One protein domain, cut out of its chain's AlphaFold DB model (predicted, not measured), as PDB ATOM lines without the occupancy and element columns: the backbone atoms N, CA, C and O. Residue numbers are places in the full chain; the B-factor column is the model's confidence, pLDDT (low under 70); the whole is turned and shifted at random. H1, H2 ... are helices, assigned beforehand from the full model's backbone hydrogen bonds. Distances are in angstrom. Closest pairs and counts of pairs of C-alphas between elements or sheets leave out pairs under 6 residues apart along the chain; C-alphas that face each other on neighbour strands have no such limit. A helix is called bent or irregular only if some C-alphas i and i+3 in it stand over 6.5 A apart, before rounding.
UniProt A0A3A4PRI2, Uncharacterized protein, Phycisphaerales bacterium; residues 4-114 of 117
ATOM      1  N   ALA A   4      89.060  38.319 153.252       97.56
ATOM      2  CA  ALA A   4      88.728  37.083 153.969       97.56
ATOM      3  C   ALA A   4      89.852  36.624 154.915       97.56
ATOM      4  O   ALA A   4      89.595  36.134 156.015       97.56
ATOM      5  N   ILE A   5      91.107  36.833 154.505       97.94
ATOM      6  CA  ILE A   5      92.281  36.511 155.322       97.94
ATOM      7  C   ILE A   5      92.367  37.537 156.451       97.94
ATOM      8  O   ILE A   5      92.406  37.150 157.614       97.94
ATOM      9  N   TYR A   6      92.280  38.830 156.138       98.06
ATOM     10  CA  TYR A   6      92.282  39.890 157.146       98.06
ATOM     11  C   TYR A   6      91.231  39.665 158.249       98.06
ATOM     12  O   TYR A   6      91.566  39.628 159.435       98.06
ATOM     13  N   ALA A   7      89.980  39.390 157.868       97.00
ATOM     14  CA  ALA A   7      88.899  39.083 158.801       97.00
ATOM     15  C   ALA A   7      89.185  37.826 159.640       97.00
ATOM     16  O   ALA A   7      88.957  37.824 160.854       97.00
ATOM     17  N   ARG A   8      89.730  36.763 159.029       96.88
ATOM     18  CA  ARG A   8      90.118  35.538 159.744       96.88
ATOM     19  C   ARG A   8      91.200  35.806 160.789       96.88
ATOM     20  O   ARG A   8      91.122  35.229 161.874       96.88
ATOM     21  N   LEU A   9      92.188  36.647 160.482       97.00
ATOM     22  CA  LEU A   9      93.281  37.003 161.392       97.00
ATOM     23  C   LEU A   9      92.767  37.827 162.581       97.00
ATOM     24  O   LEU A   9      93.095  37.506 163.723       97.00
ATOM     25  N   ILE A  10      91.898  38.816 162.337       96.19
ATOM     26  CA  ILE A  10      91.223  39.574 163.407       96.19
ATOM     27  C   ILE A  10      90.427  38.628 164.308       96.19
ATOM     28  O   ILE A  10      90.534  38.694 165.533       96.19
ATOM     29  N   ALA A  11      89.648  37.718 163.715       94.75
ATOM     30  CA  ALA A  11      88.875  36.738 164.470       94.75
ATOM     31  C   ALA A  11      89.778  35.840 165.333       94.75
ATOM     32  O   ALA A  11      89.450  35.593 166.491       94.75
ATOM     33  N   THR A  12      90.937  35.408 164.819       95.06
ATOM     34  CA  THR A  12      91.948  34.668 165.598       95.06
ATOM     35  C   THR A  12      92.446  35.480 166.793       95.06
ATOM     36  O   THR A  12      92.457  34.971 167.918       95.06
ATOM     37  N   ALA A  13      92.830  36.739 166.565       94.50
ATOM     38  CA  ALA A  13      93.361  37.609 167.609       94.50
ATOM     39  C   ALA A  13      92.323  37.852 168.724       94.50
ATOM     40  O   ALA A  13      92.650  37.742 169.912       94.50
ATOM     41  N   ARG A  14      91.062  38.090 168.331       93.12
ATOM     42  CA  ARG A  14      89.905  38.294 169.220       93.12
ATOM     43  C   ARG A  14      89.522  37.046 170.011       93.12
ATOM     44  O   ARG A  14      89.377  37.123 171.225       93.12
ATOM     45  N   ALA A  15      89.351  35.907 169.336       88.00
ATOM     46  CA  ALA A  15      88.857  34.672 169.953       88.00
ATOM     47  C   ALA A  15      89.807  34.153 171.031       88.00
ATOM     48  O   ALA A  15      89.383  33.630 172.058       88.00
ATOM     49  N   GLY A  16      91.106  34.309 170.795       68.19
ATOM     50  CA  GLY A  16      92.084  34.243 171.854       68.19
ATOM     51  C   GLY A  16      92.210  32.929 172.619       68.19
ATOM     52  O   GLY A  16      92.604  32.958 173.785       68.19
ATOM     53  N   GLY A  17      91.924  31.797 171.962       64.00
ATOM     54  CA  GLY A  17      92.169  30.449 172.492       64.00
ATOM     55  C   GLY A  17      93.638  30.212 172.878       64.00
ATOM     56  O   GLY A  17      94.454  31.125 172.800       64.00
ATOM     57  N   ALA A  18      94.000  28.978 173.253       58.84
ATOM     58  CA  ALA A  18      95.237  28.634 173.982       58.84
ATOM     59  C   ALA A  18      96.565  29.274 173.501       58.84
ATOM     60  O   ALA A  18      97.495  29.376 174.297       58.84
ATOM     61  N   ARG A  19      96.676  29.715 172.237       71.25
ATOM     62  CA  ARG A  19      97.816  30.502 171.725       71.25
ATOM     63  C   ARG A  19      97.450  31.786 170.967       71.25
ATOM     64  O   ARG A  19      98.338  32.579 170.691       71.25
ATOM     65  N   GLY A  20      96.178  32.013 170.625       87.81
ATOM     66  CA  GLY A  20      95.773  33.164 169.802       87.81
ATOM     67  C   GLY A  20      96.426  33.206 168.412       87.81
ATOM     68  O   GLY A  20      96.644  34.290 167.881       87.81
ATOM     69  N   THR A  21      96.754  32.045 167.842       94.25
ATOM     70  CA  THR A  21      97.409  31.906 166.535       94.25
ATOM     71  C   THR A  21      96.603  31.016 165.586       94.25
ATOM     72  O   THR A  21      95.720  30.268 166.005       94.25
ATOM     73  N   VAL A  22      96.907  31.122 164.297       95.31
ATOM     74  CA  VAL A  22      96.380  30.319 163.191       95.31
ATOM     75  C   VAL A  22      97.555  29.858 162.334       95.31
ATOM     76  O   VAL A  22      98.600  30.507 162.298       95.31
ATOM     77  N   THR A  23      97.427  28.731 161.650       96.00
ATOM     78  CA  THR A  23      98.504  28.226 160.797       96.00
ATOM     79  C   THR A  23      98.378  28.711 159.358       96.00
ATOM     80  O   THR A  23      97.286  29.010 158.873       96.00
ATOM     81  N   TYR A  24      99.496  28.730 158.626       96.62
ATOM     82  CA  TYR A  24      99.476  29.015 157.185       96.62
ATOM     83  C   TYR A  24      98.522  28.089 156.406       96.62
ATOM     84  O   TYR A  24      97.837  28.536 155.491       96.62
ATOM     85  N   GLY A  25      98.444  26.810 156.793       95.69
ATOM     86  CA  GLY A  25      97.554  25.829 156.166       95.69
ATOM     87  C   GLY A  25      96.066  26.098 156.406       95.69
ATOM     88  O   GLY A  25      95.247  25.729 155.575       95.69
ATOM     89  N   GLU A  26      95.712  26.776 157.500       95.56
ATOM     90  CA  GLU A  26      94.324  27.156 157.793       95.56
ATOM     91  C   GLU A  26      93.878  28.422 157.052       95.56
ATOM     92  O   GLU A  26      92.683  28.594 156.820       95.56
ATOM     93  N   ILE A  27      94.806  29.319 156.696       97.25
ATOM     94  CA  ILE A  27      94.468  30.567 155.992       97.25
ATOM     95  C   ILE A  27      94.608  30.456 154.475       97.25
ATOM     96  O   ILE A  27      93.913  31.176 153.765       97.25
ATOM     97  N   ALA A  28      95.476  29.577 153.966       97.44
ATOM     98  CA  ALA A  28      95.730  29.489 152.530       97.44
ATOM     99  C   ALA A  28      94.487  29.139 151.690       97.44
ATOM    100  O   ALA A  28      94.256  29.817 150.684       97.44
ATOM    101  N   PRO A  29      93.614  28.204 152.119       97.88
ATOM    102  CA  PRO A  29      92.388  27.900 151.386       97.88
ATOM    103  C   PRO A  29      91.409  29.076 151.277       97.88
ATOM    104  O   PRO A  29      90.589  29.088 150.369       97.88
ATOM    105  N   LEU A  30      91.494  30.088 152.153       97.25
ATOM    106  CA  LEU A  30      90.635  31.280 152.078       97.25
ATOM    107  C   LEU A  30      90.931  32.161 150.856       97.25
ATOM    108  O   LEU A  30      90.150  33.063 150.564       97.25
ATOM    109  N   ALA A  31      92.063  31.929 150.193       96.81
ATOM    110  CA  ALA A  31      92.491  32.605 148.973       96.81
ATOM    111  C   ALA A  31      92.649  31.627 147.793       96.81
ATOM    112  O   ALA A  31      93.344  31.952 146.834       96.81
ATOM    113  N   ASP A  32      92.075  30.420 147.886       97.44
ATOM    114  CA  ASP A  32      92.255  29.332 146.911       97.44
ATOM    115  C   ASP A  32      93.732  28.916 146.717       97.44
ATOM    116  O   ASP A  32      94.159  28.492 145.640       97.44
ATOM    117  N   LEU A  33      94.539  29.030 147.782       97.38
ATOM    118  CA  LEU A  33      95.969  28.714 147.782       97.38
ATOM    119  C   LEU A  33      96.273  27.405 148.521       97.38
ATOM    120  O   LEU A  33      95.548  26.963 149.410       97.38
ATOM    121  N   ASP A  34      97.404  26.799 148.158       95.69
ATOM    122  CA  ASP A  34      97.843  25.484 148.629       95.69
ATOM    123  C   ASP A  34      99.277  25.589 149.146       95.69
ATOM    124  O   ASP A  34     100.206  25.894 148.398       95.69
ATOM    125  N   MET A  35      99.473  25.305 150.432       94.94
ATOM    126  CA  MET A  35     100.786  25.379 151.071       94.94
ATOM    127  C   MET A  35     101.786  24.331 150.554       94.94
ATOM    128  O   MET A  35     102.993  24.498 150.757       94.94
ATOM    129  N   GLY A  36     101.338  23.299 149.832       94.69
ATOM    130  CA  GLY A  36     102.207  22.362 149.115       94.69
ATOM    131  C   GLY A  36     102.950  23.002 147.936       94.69
ATOM    132  O   GLY A  36     104.058  22.579 147.594       94.69
ATOM    133  N   ARG A  37     102.415  24.087 147.368       96.50
ATOM    134  CA  ARG A  37     102.918  24.721 146.144       96.50
ATOM    135  C   ARG A  37     103.814  25.944 146.423       96.50
ATOM    136  O   ARG A  37     103.372  26.869 147.103       96.50
ATOM    137  N   PRO A  38     105.068  26.000 145.923       94.75
ATOM    138  CA  PRO A  38     105.985  27.115 146.201       94.75
ATOM    139  C   PRO A  38     105.472  28.499 145.781       94.75
ATOM    140  O   PRO A  38     105.623  29.458 146.534       94.75
ATOM    141  N   ASP A  39     104.843  28.589 144.612       97.00
ATOM    142  CA  ASP A  39     104.207  29.794 144.073       97.00
ATOM    143  C   ASP A  39     103.060  30.279 144.970       97.00
ATOM    144  O   ASP A  39     102.965  31.463 145.289       97.00
ATOM    145  N   HIS A  40     102.240  29.356 145.473       97.62
ATOM    146  CA  HIS A  40     101.146  29.690 146.385       97.62
ATOM    147  C   HIS A  40     101.665  30.155 147.754       97.62
ATOM    148  O   HIS A  40     101.116  31.086 148.340       97.62
ATOM    149  N   ARG A  41     102.761  29.565 148.254       95.75
ATOM    150  CA  ARG A  41     103.415  30.027 149.493       95.75
ATOM    151  C   ARG A  41     103.941  31.454 149.368       95.75
ATOM    152  O   ARG A  41     103.766  32.236 150.300       95.75
ATOM    153  N   ALA A  42     104.557  31.793 148.234       95.94
ATOM    154  CA  ALA A  42     104.995  33.159 147.961       95.94
ATOM    155  C   ALA A  42     103.800  34.121 147.960       95.94
ATOM    156  O   ALA A  42     103.837  35.145 148.642       95.94
ATOM    157  N   ARG A  43     102.696  33.729 147.309       97.81
ATOM    158  CA  ARG A  43     101.472  34.531 147.272       97.81
ATOM    159  C   ARG A  43     100.851  34.754 148.656       97.81
ATOM    160  O   ARG A  43     100.392  35.856 148.941       97.81
ATOM    161  N   ILE A  44     100.868  33.749 149.537       97.88
ATOM    162  CA  ILE A  44     100.453  33.922 150.940       97.88
ATOM    163  C   ILE A  44     101.352  34.924 151.662       97.88
ATOM    164  O   ILE A  44     100.843  35.768 152.395       97.88
ATOM    165  N   GLY A  45     102.668  34.866 151.439       97.00
ATOM    166  CA  GLY A  45     103.610  35.844 151.983       97.00
ATOM    167  C   GLY A  45     103.262  37.276 151.576       97.00
ATOM    168  O   GLY A  45     103.130  38.132 152.441       97.00
ATOM    169  N   GLU A  46     103.018  37.517 150.287       97.62
ATOM    170  CA  GLU A  46     102.622  38.836 149.768       97.62
ATOM    171  C   GLU A  46     101.333  39.360 150.416       97.62
ATOM    172  O   GLU A  46     101.267  40.516 150.825       97.62
ATOM    173  N   ILE A  47     100.316  38.502 150.561       98.31
ATOM    174  CA  ILE A  47      99.048  38.879 151.202       98.31
ATOM    175  C   ILE A  47      99.266  39.282 152.668       98.31
ATOM    176  O   ILE A  47      98.662  40.246 153.143       98.31
ATOM    177  N   LEU A  48     100.103  38.542 153.397       98.19
ATOM    178  CA  LEU A  48     100.398  38.832 154.801       98.19
ATOM    179  C   LEU A  48     101.254  40.095 154.961       98.19
ATOM    180  O   LEU A  48     101.009  40.863 155.892       98.19
ATOM    181  N   ASP A  49     102.193  40.336 154.045       97.50
ATOM    182  CA  ASP A  49     102.975  41.573 153.980       97.50
ATOM    183  C   ASP A  49     102.057  42.784 153.745       97.50
ATOM    184  O   ASP A  49     102.165  43.769 154.471       97.50
ATOM    185  N   GLU A  50     101.101  42.702 152.806       97.81
ATOM    186  CA  GLU A  50     100.103  43.762 152.574       97.81
ATOM    187  C   GLU A  50      99.279  44.073 153.833       97.81
ATOM    188  O   GLU A  50      99.047  45.239 154.153       97.81
ATOM    189  N   ILE A  51      98.823  43.039 154.548       98.06
ATOM    190  CA  ILE A  51      98.030  43.199 155.777       98.06
ATOM    191  C   ILE A  51      98.857  43.873 156.873       98.06
ATOM    192  O   ILE A  51      98.384  44.800 157.527       98.06
ATOM    193  N   SER A  52     100.088  43.423 157.086       96.88
ATOM    194  CA  SER A  52     100.935  43.970 158.142       96.88
ATOM    195  C   SER A  52     101.437  45.375 157.830       96.88
ATOM    196  O   SER A  52     101.509  46.193 158.744       96.88
ATOM    197  N   ALA A  53     101.705  45.692 156.560       96.06
ATOM    198  CA  ALA A  53     101.972  47.060 156.131       96.06
ATOM    199  C   ALA A  53     100.766  47.967 156.412       96.06
ATOM    200  O   ALA A  53     100.925  49.021 157.017       96.06
ATOM    201  N   HIS A  54      99.551  47.514 156.078       97.00
ATOM    202  CA  HIS A  54      98.329  48.260 156.379       97.00
ATOM    203  C   HIS A  54      98.168  48.537 157.880       97.00
ATOM    204  O   HIS A  54      97.874  49.667 158.263       97.00
ATOM    205  N   GLU A  55      98.375  47.541 158.744       97.25
ATOM    206  CA  GLU A  55      98.322  47.742 160.198       97.25
ATOM    207  C   GLU A  55      99.392  48.728 160.675       97.25
ATOM    208  O   GLU A  55      99.087  49.654 161.431       97.25
ATOM    209  N   HIS A  56     100.625  48.577 160.190       96.88
ATOM    210  CA  HIS A  56     101.734  49.452 160.546       96.88
ATOM    211  C   HIS A  56     101.471  50.914 160.158       96.88
ATOM    212  O   HIS A  56     101.656  51.805 160.989       96.88
ATOM    213  N   ASP A  57     100.951  51.156 158.952       96.44
ATOM    214  CA  ASP A  57     100.587  52.492 158.458       96.44
ATOM    215  C   ASP A  57      99.500  53.160 159.320       96.44
ATOM    216  O   ASP A  57      99.430  54.385 159.410       96.44
ATOM    217  N   HIS A  58      98.673  52.362 160.003       96.12
ATOM    218  CA  HIS A  58      97.660  52.833 160.953       96.12
ATOM    219  C   HIS A  58      98.168  52.893 162.404       96.12
ATOM    220  O   HIS A  58      97.374  53.106 163.325       96.12
ATOM    221  N   GLY A  59      99.469  52.693 162.636       95.88
ATOM    222  CA  GLY A  59     100.079  52.689 163.969       95.88
ATOM    223  C   GLY A  59      99.693  51.478 164.826       95.88
ATOM    224  O   GLY A  59      99.801  51.529 166.053       95.88
ATOM    225  N   ARG A  60      99.216  50.399 164.201       96.56
ATOM    226  CA  ARG A  60      98.768  49.166 164.859       96.56
ATOM    227  C   ARG A  60      99.874  48.101 164.833       96.56
ATOM    228  O   ARG A  60     100.798  48.187 164.023       96.56
ATOM    229  N   PRO A  61      99.827  47.109 165.739       97.19
ATOM    230  CA  PRO A  61     100.763  45.989 165.702       97.19
ATOM    231  C   PRO A  61     100.535  45.094 164.472       97.19
ATOM    232  O   PRO A  61      99.417  44.978 163.973       97.19
ATOM    233  N   LEU A  62     101.592  44.431 164.006       98.12
ATOM    234  CA  LEU A  62     101.607  43.627 162.785       98.12
ATOM    235  C   LEU A  62     100.704  42.399 162.923       98.12
ATOM    236  O   LEU A  62     101.095  41.370 163.480       98.12
ATOM    237  N   LEU A  63      99.493  42.482 162.376       97.75
ATOM    238  CA  LEU A  63      98.472  41.450 162.554       97.75
ATOM    239  C   LEU A  63      98.920  40.066 162.061       97.75
ATOM    240  O   LEU A  63      98.520  39.063 162.650       97.75
ATOM    241  N   SER A  64      99.787  39.971 161.044       97.38
ATOM    242  CA  SER A  64     100.282  38.670 160.571       97.38
ATOM    243  C   SER A  64     101.132  37.913 161.602       97.38
ATOM    244  O   SER A  64     101.421  36.741 161.371       97.38
ATOM    245  N   ALA A  65     101.488  38.516 162.745       97.06
ATOM    246  CA  ALA A  65     102.109  37.812 163.869       97.06
ATOM    247  C   ALA A  65     101.243  36.648 164.389       97.06
ATOM    248  O   ALA A  65     101.762  35.702 164.963       97.06
ATOM    249  N   VAL A  66      99.924  36.641 164.161       96.94
ATOM    250  CA  VAL A  66      99.090  35.490 164.557       96.94
ATOM    251  C   VAL A  66      99.274  34.267 163.654       96.94
ATOM    252  O   VAL A  66      98.721  33.215 163.966       96.94
ATOM    253  N   VAL A  67     100.010  34.373 162.542       97.06
ATOM    254  CA  VAL A  67     100.192  33.283 161.576       97.06
ATOM    255  C   VAL A  67     101.509  32.552 161.830       97.06
ATOM    256  O   VAL A  67     102.584  33.141 161.739       97.06
ATOM    257  N   VAL A  68     101.434  31.251 162.114       96.12
ATOM    258  CA  VAL A  68     102.597  30.431 162.494       96.12
ATOM    259  C   VAL A  68     102.696  29.133 161.693       96.12
ATOM    260  O   VAL A  68     101.734  28.668 161.073       96.12
ATOM    261  N   HIS A  69     103.867  28.502 161.721       94.06
ATOM    262  CA  HIS A  69     104.019  27.131 161.238       94.06
ATOM    263  C   HIS A  69     103.250  26.135 162.122       94.06
ATOM    264  O   HIS A  69     103.153  26.303 163.340       94.06
ATOM    265  N   ALA A  70     102.707  25.093 161.491       90.31
ATOM    266  CA  ALA A  70     102.085  23.960 162.169       90.31
ATOM    267  C   ALA A  70     103.139  22.918 162.587       90.31
ATOM    268  O   ALA A  70     104.232  22.878 162.027       90.31
ATOM    269  N   GLY A  71     102.772  22.022 163.507       81.81
ATOM    270  CA  GLY A  71     103.573  20.842 163.848       81.81
ATOM    271  C   GLY A  71     104.492  21.000 165.070       81.81
ATOM    272  O   GLY A  71     104.333  21.953 165.837       81.81
ATOM    273  N   PRO A  72     105.419  20.042 165.280       67.38
ATOM    274  CA  PRO A  72     106.278  19.952 166.469       67.38
ATOM    275  C   PRO A  72     107.237  21.138 166.629       67.38
ATOM    276  O   PRO A  72     107.435  21.607 167.744       67.38
ATOM    277  N   ASP A  73     107.739  21.661 165.507       65.31
ATOM    278  CA  ASP A  73     108.576  22.869 165.428       65.31
ATOM    279  C   ASP A  73     107.736  24.135 165.140       65.31
ATOM    280  O   ASP A  73     108.241  25.166 164.692       65.31
ATOM    281  N   GLY A  74     106.417  24.036 165.327       76.38
ATOM    282  CA  GLY A  74     105.458  25.101 165.067       76.38
ATOM    283  C   GLY A  74     105.402  26.165 166.165       76.38
ATOM    284  O   GLY A  74     106.009  26.057 167.228       76.38
ATOM    285  N   GLY A  75     104.598  27.201 165.927       87.25
ATOM    286  CA  GLY A  75     104.399  28.298 166.885       87.25
ATOM    287  C   GLY A  75     105.257  29.539 166.644       87.25
ATOM    288  O   GLY A  75     105.101  30.502 167.384       87.25
ATOM    289  N   MET A  76     106.082  29.541 165.595       93.88
ATOM    290  CA  MET A  76     106.794  30.721 165.100       93.88
ATOM    291  C   MET A  76     106.304  31.110 163.694       93.88
ATOM    292  O   MET A  76     105.947  30.220 162.908       93.88
ATOM    293  N   PRO A  77     106.305  32.410 163.345       95.75
ATOM    294  CA  PRO A  77     106.152  32.868 161.970       95.75
ATOM    295  C   PRO A  77     107.333  32.434 161.096       95.75
ATOM    296  O   PRO A  77     108.436  32.182 161.583       95.75
ATOM    297  N   GLY A  78     107.116  32.392 159.784       93.75
ATOM    298  CA  GLY A  78     108.189  32.174 158.818       93.75
ATOM    299  C   GLY A  78     109.107  33.390 158.672       93.75
ATOM    300  O   GLY A  78     108.713  34.521 158.948       93.75
ATOM    301  N   ARG A  79     110.322  33.168 158.151       94.44
ATOM    302  CA  ARG A  79     111.362  34.206 157.970       94.44
ATOM    303  C   ARG A  79     110.866  35.483 157.277       94.44
ATOM    304  O   ARG A  79     111.278  36.575 157.654       94.44
ATOM    305  N   GLY A  80     109.955  35.348 156.310       95.38
ATOM    306  CA  GLY A  80     109.377  36.484 155.586       95.38
ATOM    307  C   GLY A  80     108.707  37.522 156.493       95.38
ATOM    308  O   GLY A  80     108.838  38.714 156.233       95.38
ATOM    309  N   PHE A  81     108.087  37.093 157.600       97.56
ATOM    310  CA  PHE A  81     107.488  38.002 158.582       97.56
ATOM    311  C   PHE A  81     108.533  38.931 159.212       97.56
ATOM    312  O   PHE A  81     108.327  40.140 159.260       97.56
ATOM    313  N   PHE A  82     109.669  38.382 159.648       97.69
ATOM    314  CA  PHE A  82     110.753  39.150 160.269       97.69
ATOM    315  C   PHE A  82     111.462  40.053 159.258       97.69
ATOM    316  O   PHE A  82     111.767  41.209 159.553       97.69
ATOM    317  N   ASP A  83     111.683  39.552 158.039       96.56
ATOM    318  CA  ASP A  83     112.258  40.346 156.951       96.56
ATOM    319  C   ASP A  83     111.367  41.559 156.627       96.56
ATOM    320  O   ASP A  83     111.871  42.666 156.420       96.56
ATOM    321  N   MET A  84     110.041  41.382 156.619       96.56
ATOM    322  CA  MET A  84     109.081  42.471 156.435       96.56
ATOM    323  C   MET A  84     109.026  43.409 157.643       96.56
ATOM    324  O   MET A  84     109.123  44.620 157.457       96.56
ATOM    325  N   ALA A  85     108.963  42.883 158.869       97.50
ATOM    326  CA  ALA A  85     108.928  43.693 160.087       97.50
ATOM    327  C   ALA A  85     110.141  44.635 160.187       97.50
ATOM    328  O   ALA A  85     109.996  45.803 160.546       97.50
ATOM    329  N   LYS A  86     111.331  44.157 159.798       97.25
ATOM    330  CA  LYS A  86     112.553  44.973 159.707       97.25
ATOM    331  C   LYS A  86     112.466  46.015 158.591       97.25
ATOM    332  O   LYS A  86     112.882  47.153 158.783       97.25
ATOM    333  N   ARG A  87     111.907  45.645 157.434       95.19
ATOM    334  CA  ARG A  87     111.740  46.531 156.268       95.19
ATOM    335  C   ARG A  87     110.827  47.720 156.557       95.19
ATOM    336  O   ARG A  87     111.141  48.823 156.126       95.19
ATOM    337  N   VAL A  88     109.726  47.498 157.276       94.06
ATOM    338  CA  VAL A  88     108.782  48.565 157.658       94.06
ATOM    339  C   VAL A  88     109.207  49.309 158.929       94.06
ATOM    340  O   VAL A  88     108.566  50.272 159.318       94.06
ATOM    341  N   GLY A  89     110.297  48.895 159.583       95.56
ATOM    342  CA  GLY A  89     110.802  49.536 160.800       95.56
ATOM    343  C   GLY A  89     110.051  49.165 162.083       95.56
ATOM    344  O   GLY A  89     110.279  49.785 163.119       95.56
ATOM    345  N   ALA A  90     109.187  48.146 162.044       96.31
ATOM    346  CA  ALA A  90     108.516  47.614 163.230       96.31
ATOM    347  C   ALA A  90     109.468  46.807 164.130       96.31
ATOM    348  O   ALA A  90     109.329  46.842 165.350       96.31
ATOM    349  N   GLN A  91     110.441  46.114 163.529       97.75
ATOM    350  CA  GLN A  91     111.507  45.389 164.224       97.75
ATOM    351  C   GLN A  91     112.861  46.043 163.934       97.75
ATOM    352  O   GLN A  91     113.153  46.410 162.793       97.75
ATOM    353  N   ARG A  92     113.742  46.140 164.936       95.69
ATOM    354  CA  ARG A  92     115.117  46.614 164.695       95.69
ATOM    355  C   ARG A  92     115.954  45.522 164.028       95.69
ATOM    356  O   ARG A  92     115.830  44.344 164.343       95.69
ATOM    357  N   THR A  93     116.875  45.901 163.143       92.50
ATOM    358  CA  THR A  93     117.696  44.938 162.380       92.50
ATOM    359  C   THR A  93     118.518  43.986 163.259       92.50
ATOM    360  O   THR A  93     118.762  42.853 162.856       92.50
ATOM    361  N   ASN A  94     118.938  44.427 164.448       92.88
ATOM    362  CA  ASN A  94     119.744  43.660 165.405       92.88
ATOM    363  C   ASN A  94     118.930  43.046 166.560       92.88
ATOM    364  O   ASN A  94     119.513  42.590 167.540       92.88
ATOM    365  N   GLU A  95     117.603  43.091 166.483       94.81
ATOM    366  CA  GLU A  95     116.718  42.539 167.503       94.81
ATOM    367  C   GLU A  95     116.473  41.049 167.277       94.81
ATOM    368  O   GLU A  95     116.314  40.607 166.139       94.81
ATOM    369  N   ASP A  96     116.432  40.290 168.370       96.62
ATOM    370  CA  ASP A  96     116.149  38.859 168.348       96.62
ATOM    371  C   ASP A  96     114.718  38.583 167.856       96.62
ATOM    372  O   ASP A  96     113.749  39.150 168.367       96.62
ATOM    373  N   ASP A  97     114.593  37.695 166.867       96.25
ATOM    374  CA  ASP A  97     113.321  37.391 166.206       96.25
ATOM    375  C   ASP A  97     112.315  36.748 167.178       96.25
ATOM    376  O   ASP A  97     111.122  37.047 167.120       96.25
ATOM    377  N   VAL A  98     112.771  35.908 168.116       95.56
ATOM    378  CA  VAL A  98     111.890  35.251 169.097       95.56
ATOM    379  C   VAL A  98     111.340  36.268 170.093       95.56
ATOM    380  O   VAL A  98     110.132  36.302 170.347       95.56
ATOM    381  N   ALA A  99     112.206  37.121 170.636       96.00
ATOM    382  CA  ALA A  99     111.819  38.174 171.561       96.00
ATOM    383  C   ALA A  99     110.875  39.189 170.904       96.00
ATOM    384  O   ALA A  99     109.866  39.557 171.511       96.00
ATOM    385  N   PHE A 100     111.172  39.607 169.668       97.81
ATOM    386  CA  PHE A 100     110.293  40.475 168.887       97.81
ATOM    387  C   PHE A 100     108.931  39.818 168.669       97.81
ATOM    388  O   PHE A 100     107.905  40.414 168.987       97.81
ATOM    389  N   PHE A 101     108.906  38.568 168.203       97.12
ATOM    390  CA  PHE A 101     107.664  37.846 167.954       97.12
ATOM    391  C   PHE A 101     106.782  37.744 169.203       97.12
ATOM    392  O   PHE A 101     105.588  38.035 169.134       97.12
ATOM    393  N   ALA A 102     107.352  37.374 170.352       95.38
ATOM    394  CA  ALA A 102     106.596  37.252 171.596       95.38
ATOM    395  C   ALA A 102     105.957  38.587 172.021       95.38
ATOM    396  O   ALA A 102     104.797  38.626 172.451       95.38
ATOM    397  N   GLN A 103     106.694  39.691 171.870       96.44
ATOM    398  CA  GLN A 103     106.196  41.037 172.150       96.44
ATOM    399  C   GLN A 103     105.112  41.444 171.151       96.44
ATOM    400  O   GLN A 103     104.051  41.921 171.555       96.44
ATOM    401  N   GLU A 104     105.341  41.214 169.861       97.31
ATOM    402  CA  GLU A 104     104.420  41.626 168.807       97.31
ATOM    403  C   GLU A 104     103.108  40.848 168.868       97.31
ATOM    404  O   GLU A 104     102.036  41.449 168.831       97.31
ATOM    405  N   LEU A 105     103.167  39.533 169.091       95.75
ATOM    406  CA  LEU A 105     101.978  38.720 169.321       95.75
ATOM    407  C   LEU A 105     101.191  39.236 170.534       95.75
ATOM    408  O   LEU A 105      99.975  39.396 170.456       95.75
ATOM    409  N   THR A 106     101.871  39.574 171.634       94.25
ATOM    410  CA  THR A 106     101.220  40.166 172.816       94.25
ATOM    411  C   THR A 106     100.517  41.481 172.472       94.25
ATOM    412  O   THR A 106      99.376  41.692 172.888       94.25
ATOM    413  N   ARG A 107     101.153  42.348 171.675       95.56
ATOM    414  CA  ARG A 107     100.566  43.619 171.224       95.56
ATOM    415  C   ARG A 107      99.344  43.400 170.339       95.56
ATOM    416  O   ARG A 107      98.325  44.041 170.582       95.56
ATOM    417  N   VAL A 108      99.408  42.483 169.369       96.00
ATOM    418  CA  VAL A 108      98.268  42.142 168.498       96.00
ATOM    419  C   VAL A 108      97.093  41.632 169.330       96.00
ATOM    420  O   VAL A 108      95.976  42.129 169.194       96.00
ATOM    421  N   LEU A 109      97.337  40.679 170.231       93.31
ATOM    422  CA  LEU A 109      96.286  40.126 171.083       93.31
ATOM    423  C   LEU A 109      95.699  41.189 172.020       93.31
ATOM    424  O   LEU A 109      94.483  41.253 172.169       93.31
ATOM    425  N   GLY A 110      96.531  42.042 172.618       93.12
ATOM    426  CA  GLY A 110      96.072  43.141 173.468       93.12
ATOM    427  C   GLY A 110      95.231  44.168 172.707       93.12
ATOM    428  O   GLY A 110      94.170  44.563 173.189       93.12
ATOM    429  N   PHE A 111      95.664  44.550 171.503       94.00
ATOM    430  CA  PHE A 111      94.966  45.520 170.659       94.00
ATOM    431  C   PHE A 111      93.577  45.017 170.253       94.00
ATOM    432  O   PHE A 111      92.585  45.709 170.459       94.00
ATOM    433  N   TRP A 112      93.488  43.788 169.737       91.88
ATOM    434  CA  TRP A 112      92.235  43.263 169.188       91.88
ATOM    435  C   TRP A 112      91.277  42.679 170.235       91.88
ATOM    436  O   TRP A 112      90.093  42.544 169.936       91.88
ATOM    437  N   ARG A 113      91.742  42.340 171.446       87.94
ATOM    438  CA  ARG A 113      90.876  41.890 172.559       87.94
ATOM    439  C   ARG A 113      90.422  43.020 173.486       87.94
ATOM    440  O   ARG A 113      89.520  42.803 174.293       87.94
ATOM    441  N   GLY A 114      91.066  44.186 173.434       73.06
ATOM    442  CA  GLY A 114      90.705  45.332 174.265       73.06
ATOM    443  C   GLY A 114      89.304  45.879 173.941       73.06
ATOM    444  O   GLY A 114      88.802  45.659 172.840       73.06
TER     445      GLY A 114
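What this domain is: This is residues 4 to 114 of the 117 residues of an uncharacterized protein of Phycisphaerales bacterium (UniProt A0A3A4PRI2). A rounded, all-helix body is built round the short helix H4, which sits near its middle with the long helices H3 and H6 on opposite sides of it and H1 and H5 on two further sides. H2 folds back beside the first residues of H1, and the long link from H4 to H5, residues 67 to 78, makes a loop whose C-alphas lie 4 to 19 A from the mean of the C-alphas. The printed part has 111 residues, with six named helices in the order H1 to H6 and no named strand. It is compact, with a radius of gyration of the C-alphas of 13.0 A and spans of 31 by 30 by 30 A.

How they stand to each other: H1, residues 4 to 15, and H2, residues 24 to 31, form a helical hairpin: residues 4 to 8 alone of H1 touch H2, at a steep tilt of 43 degrees, opposite ways, with the closest C-alphas those of Ile 5 and Ile 27, 6.4 A apart. H2 is close to but not clearly touching H3, residues 38 to 57; they are about perpendicular at 87 degrees, and their closest C-alphas, of Ala 28 and Ile 44, are 6.7 A apart. Residues 48 to 55 alone of H3 touch H4, residues 63 to 66; the closest C-alphas, of Ser 52 and Leu 63, are 5.6 A apart. Residues 9 to 13 alone of H1 touch H4, with the closest C-alphas, of Leu 9 and Val 66, 6.8 A apart. Residues 45 to 49 alone of H3 touch H5, residues 79 to 87, at a shallow tilt of 33 degrees, only just short of steep, the same way; the closest C-alphas, of Asp 49 and Met 84, are 6.6 A apart. Residues 101 to 108 alone of H6, residues 97 to 113, touch H4, with the closest C-alphas, of Ala 65 and Leu 105, 5.5 A apart. H6 also touches H1, about perpendicular at 84 degrees, with the closest C-alphas, of Arg 14 and Arg 113, 5.0 A apart. The helix packing is mostly crossed, only just, with 1 of 3 touching pairs that have a tilt at a shallow one. H3 and H6 are apart, as are H1 and H5. Residues 22 to 23 pair with residues 67 to 68, parallel. Every O i to N i+4 pair is within hydrogen-bond range in H1, H3, H5 and H6, while H2 has 1 of 4, beside 3 of 5 O i to N i+3 pairs, and H4 is too short for an O i to N i+4 pair.

Where its parts are: H1 begins at C-alpha 4, (88.728, 37.083, 153.969), and is 16.2 A long. H2 is 11.4 A long and irregular, only just: C-alphas 26 and 29 are 6.7 A apart. H3, the longest helix by residues, runs 28.7 A from C-alpha 38 to C-alpha 57 at (100.587, 52.492, 158.458). H4 is 6.3 A long and H5 12.4 A. H6 is 23.8 A long and ends at C-alpha 113, (90.876, 41.890, 172.559).

The domain as a whole: The C-alphas of Arg 37 and Gly 114 are the two farthest apart, at 36.9 A. The printed part has no cut. The link from H3 to H4 is tight, and that from H4 to H5 is long. The mean pLDDT of the printed part is 93.7, with residues 16 to 18 and 72 to 73 under 70.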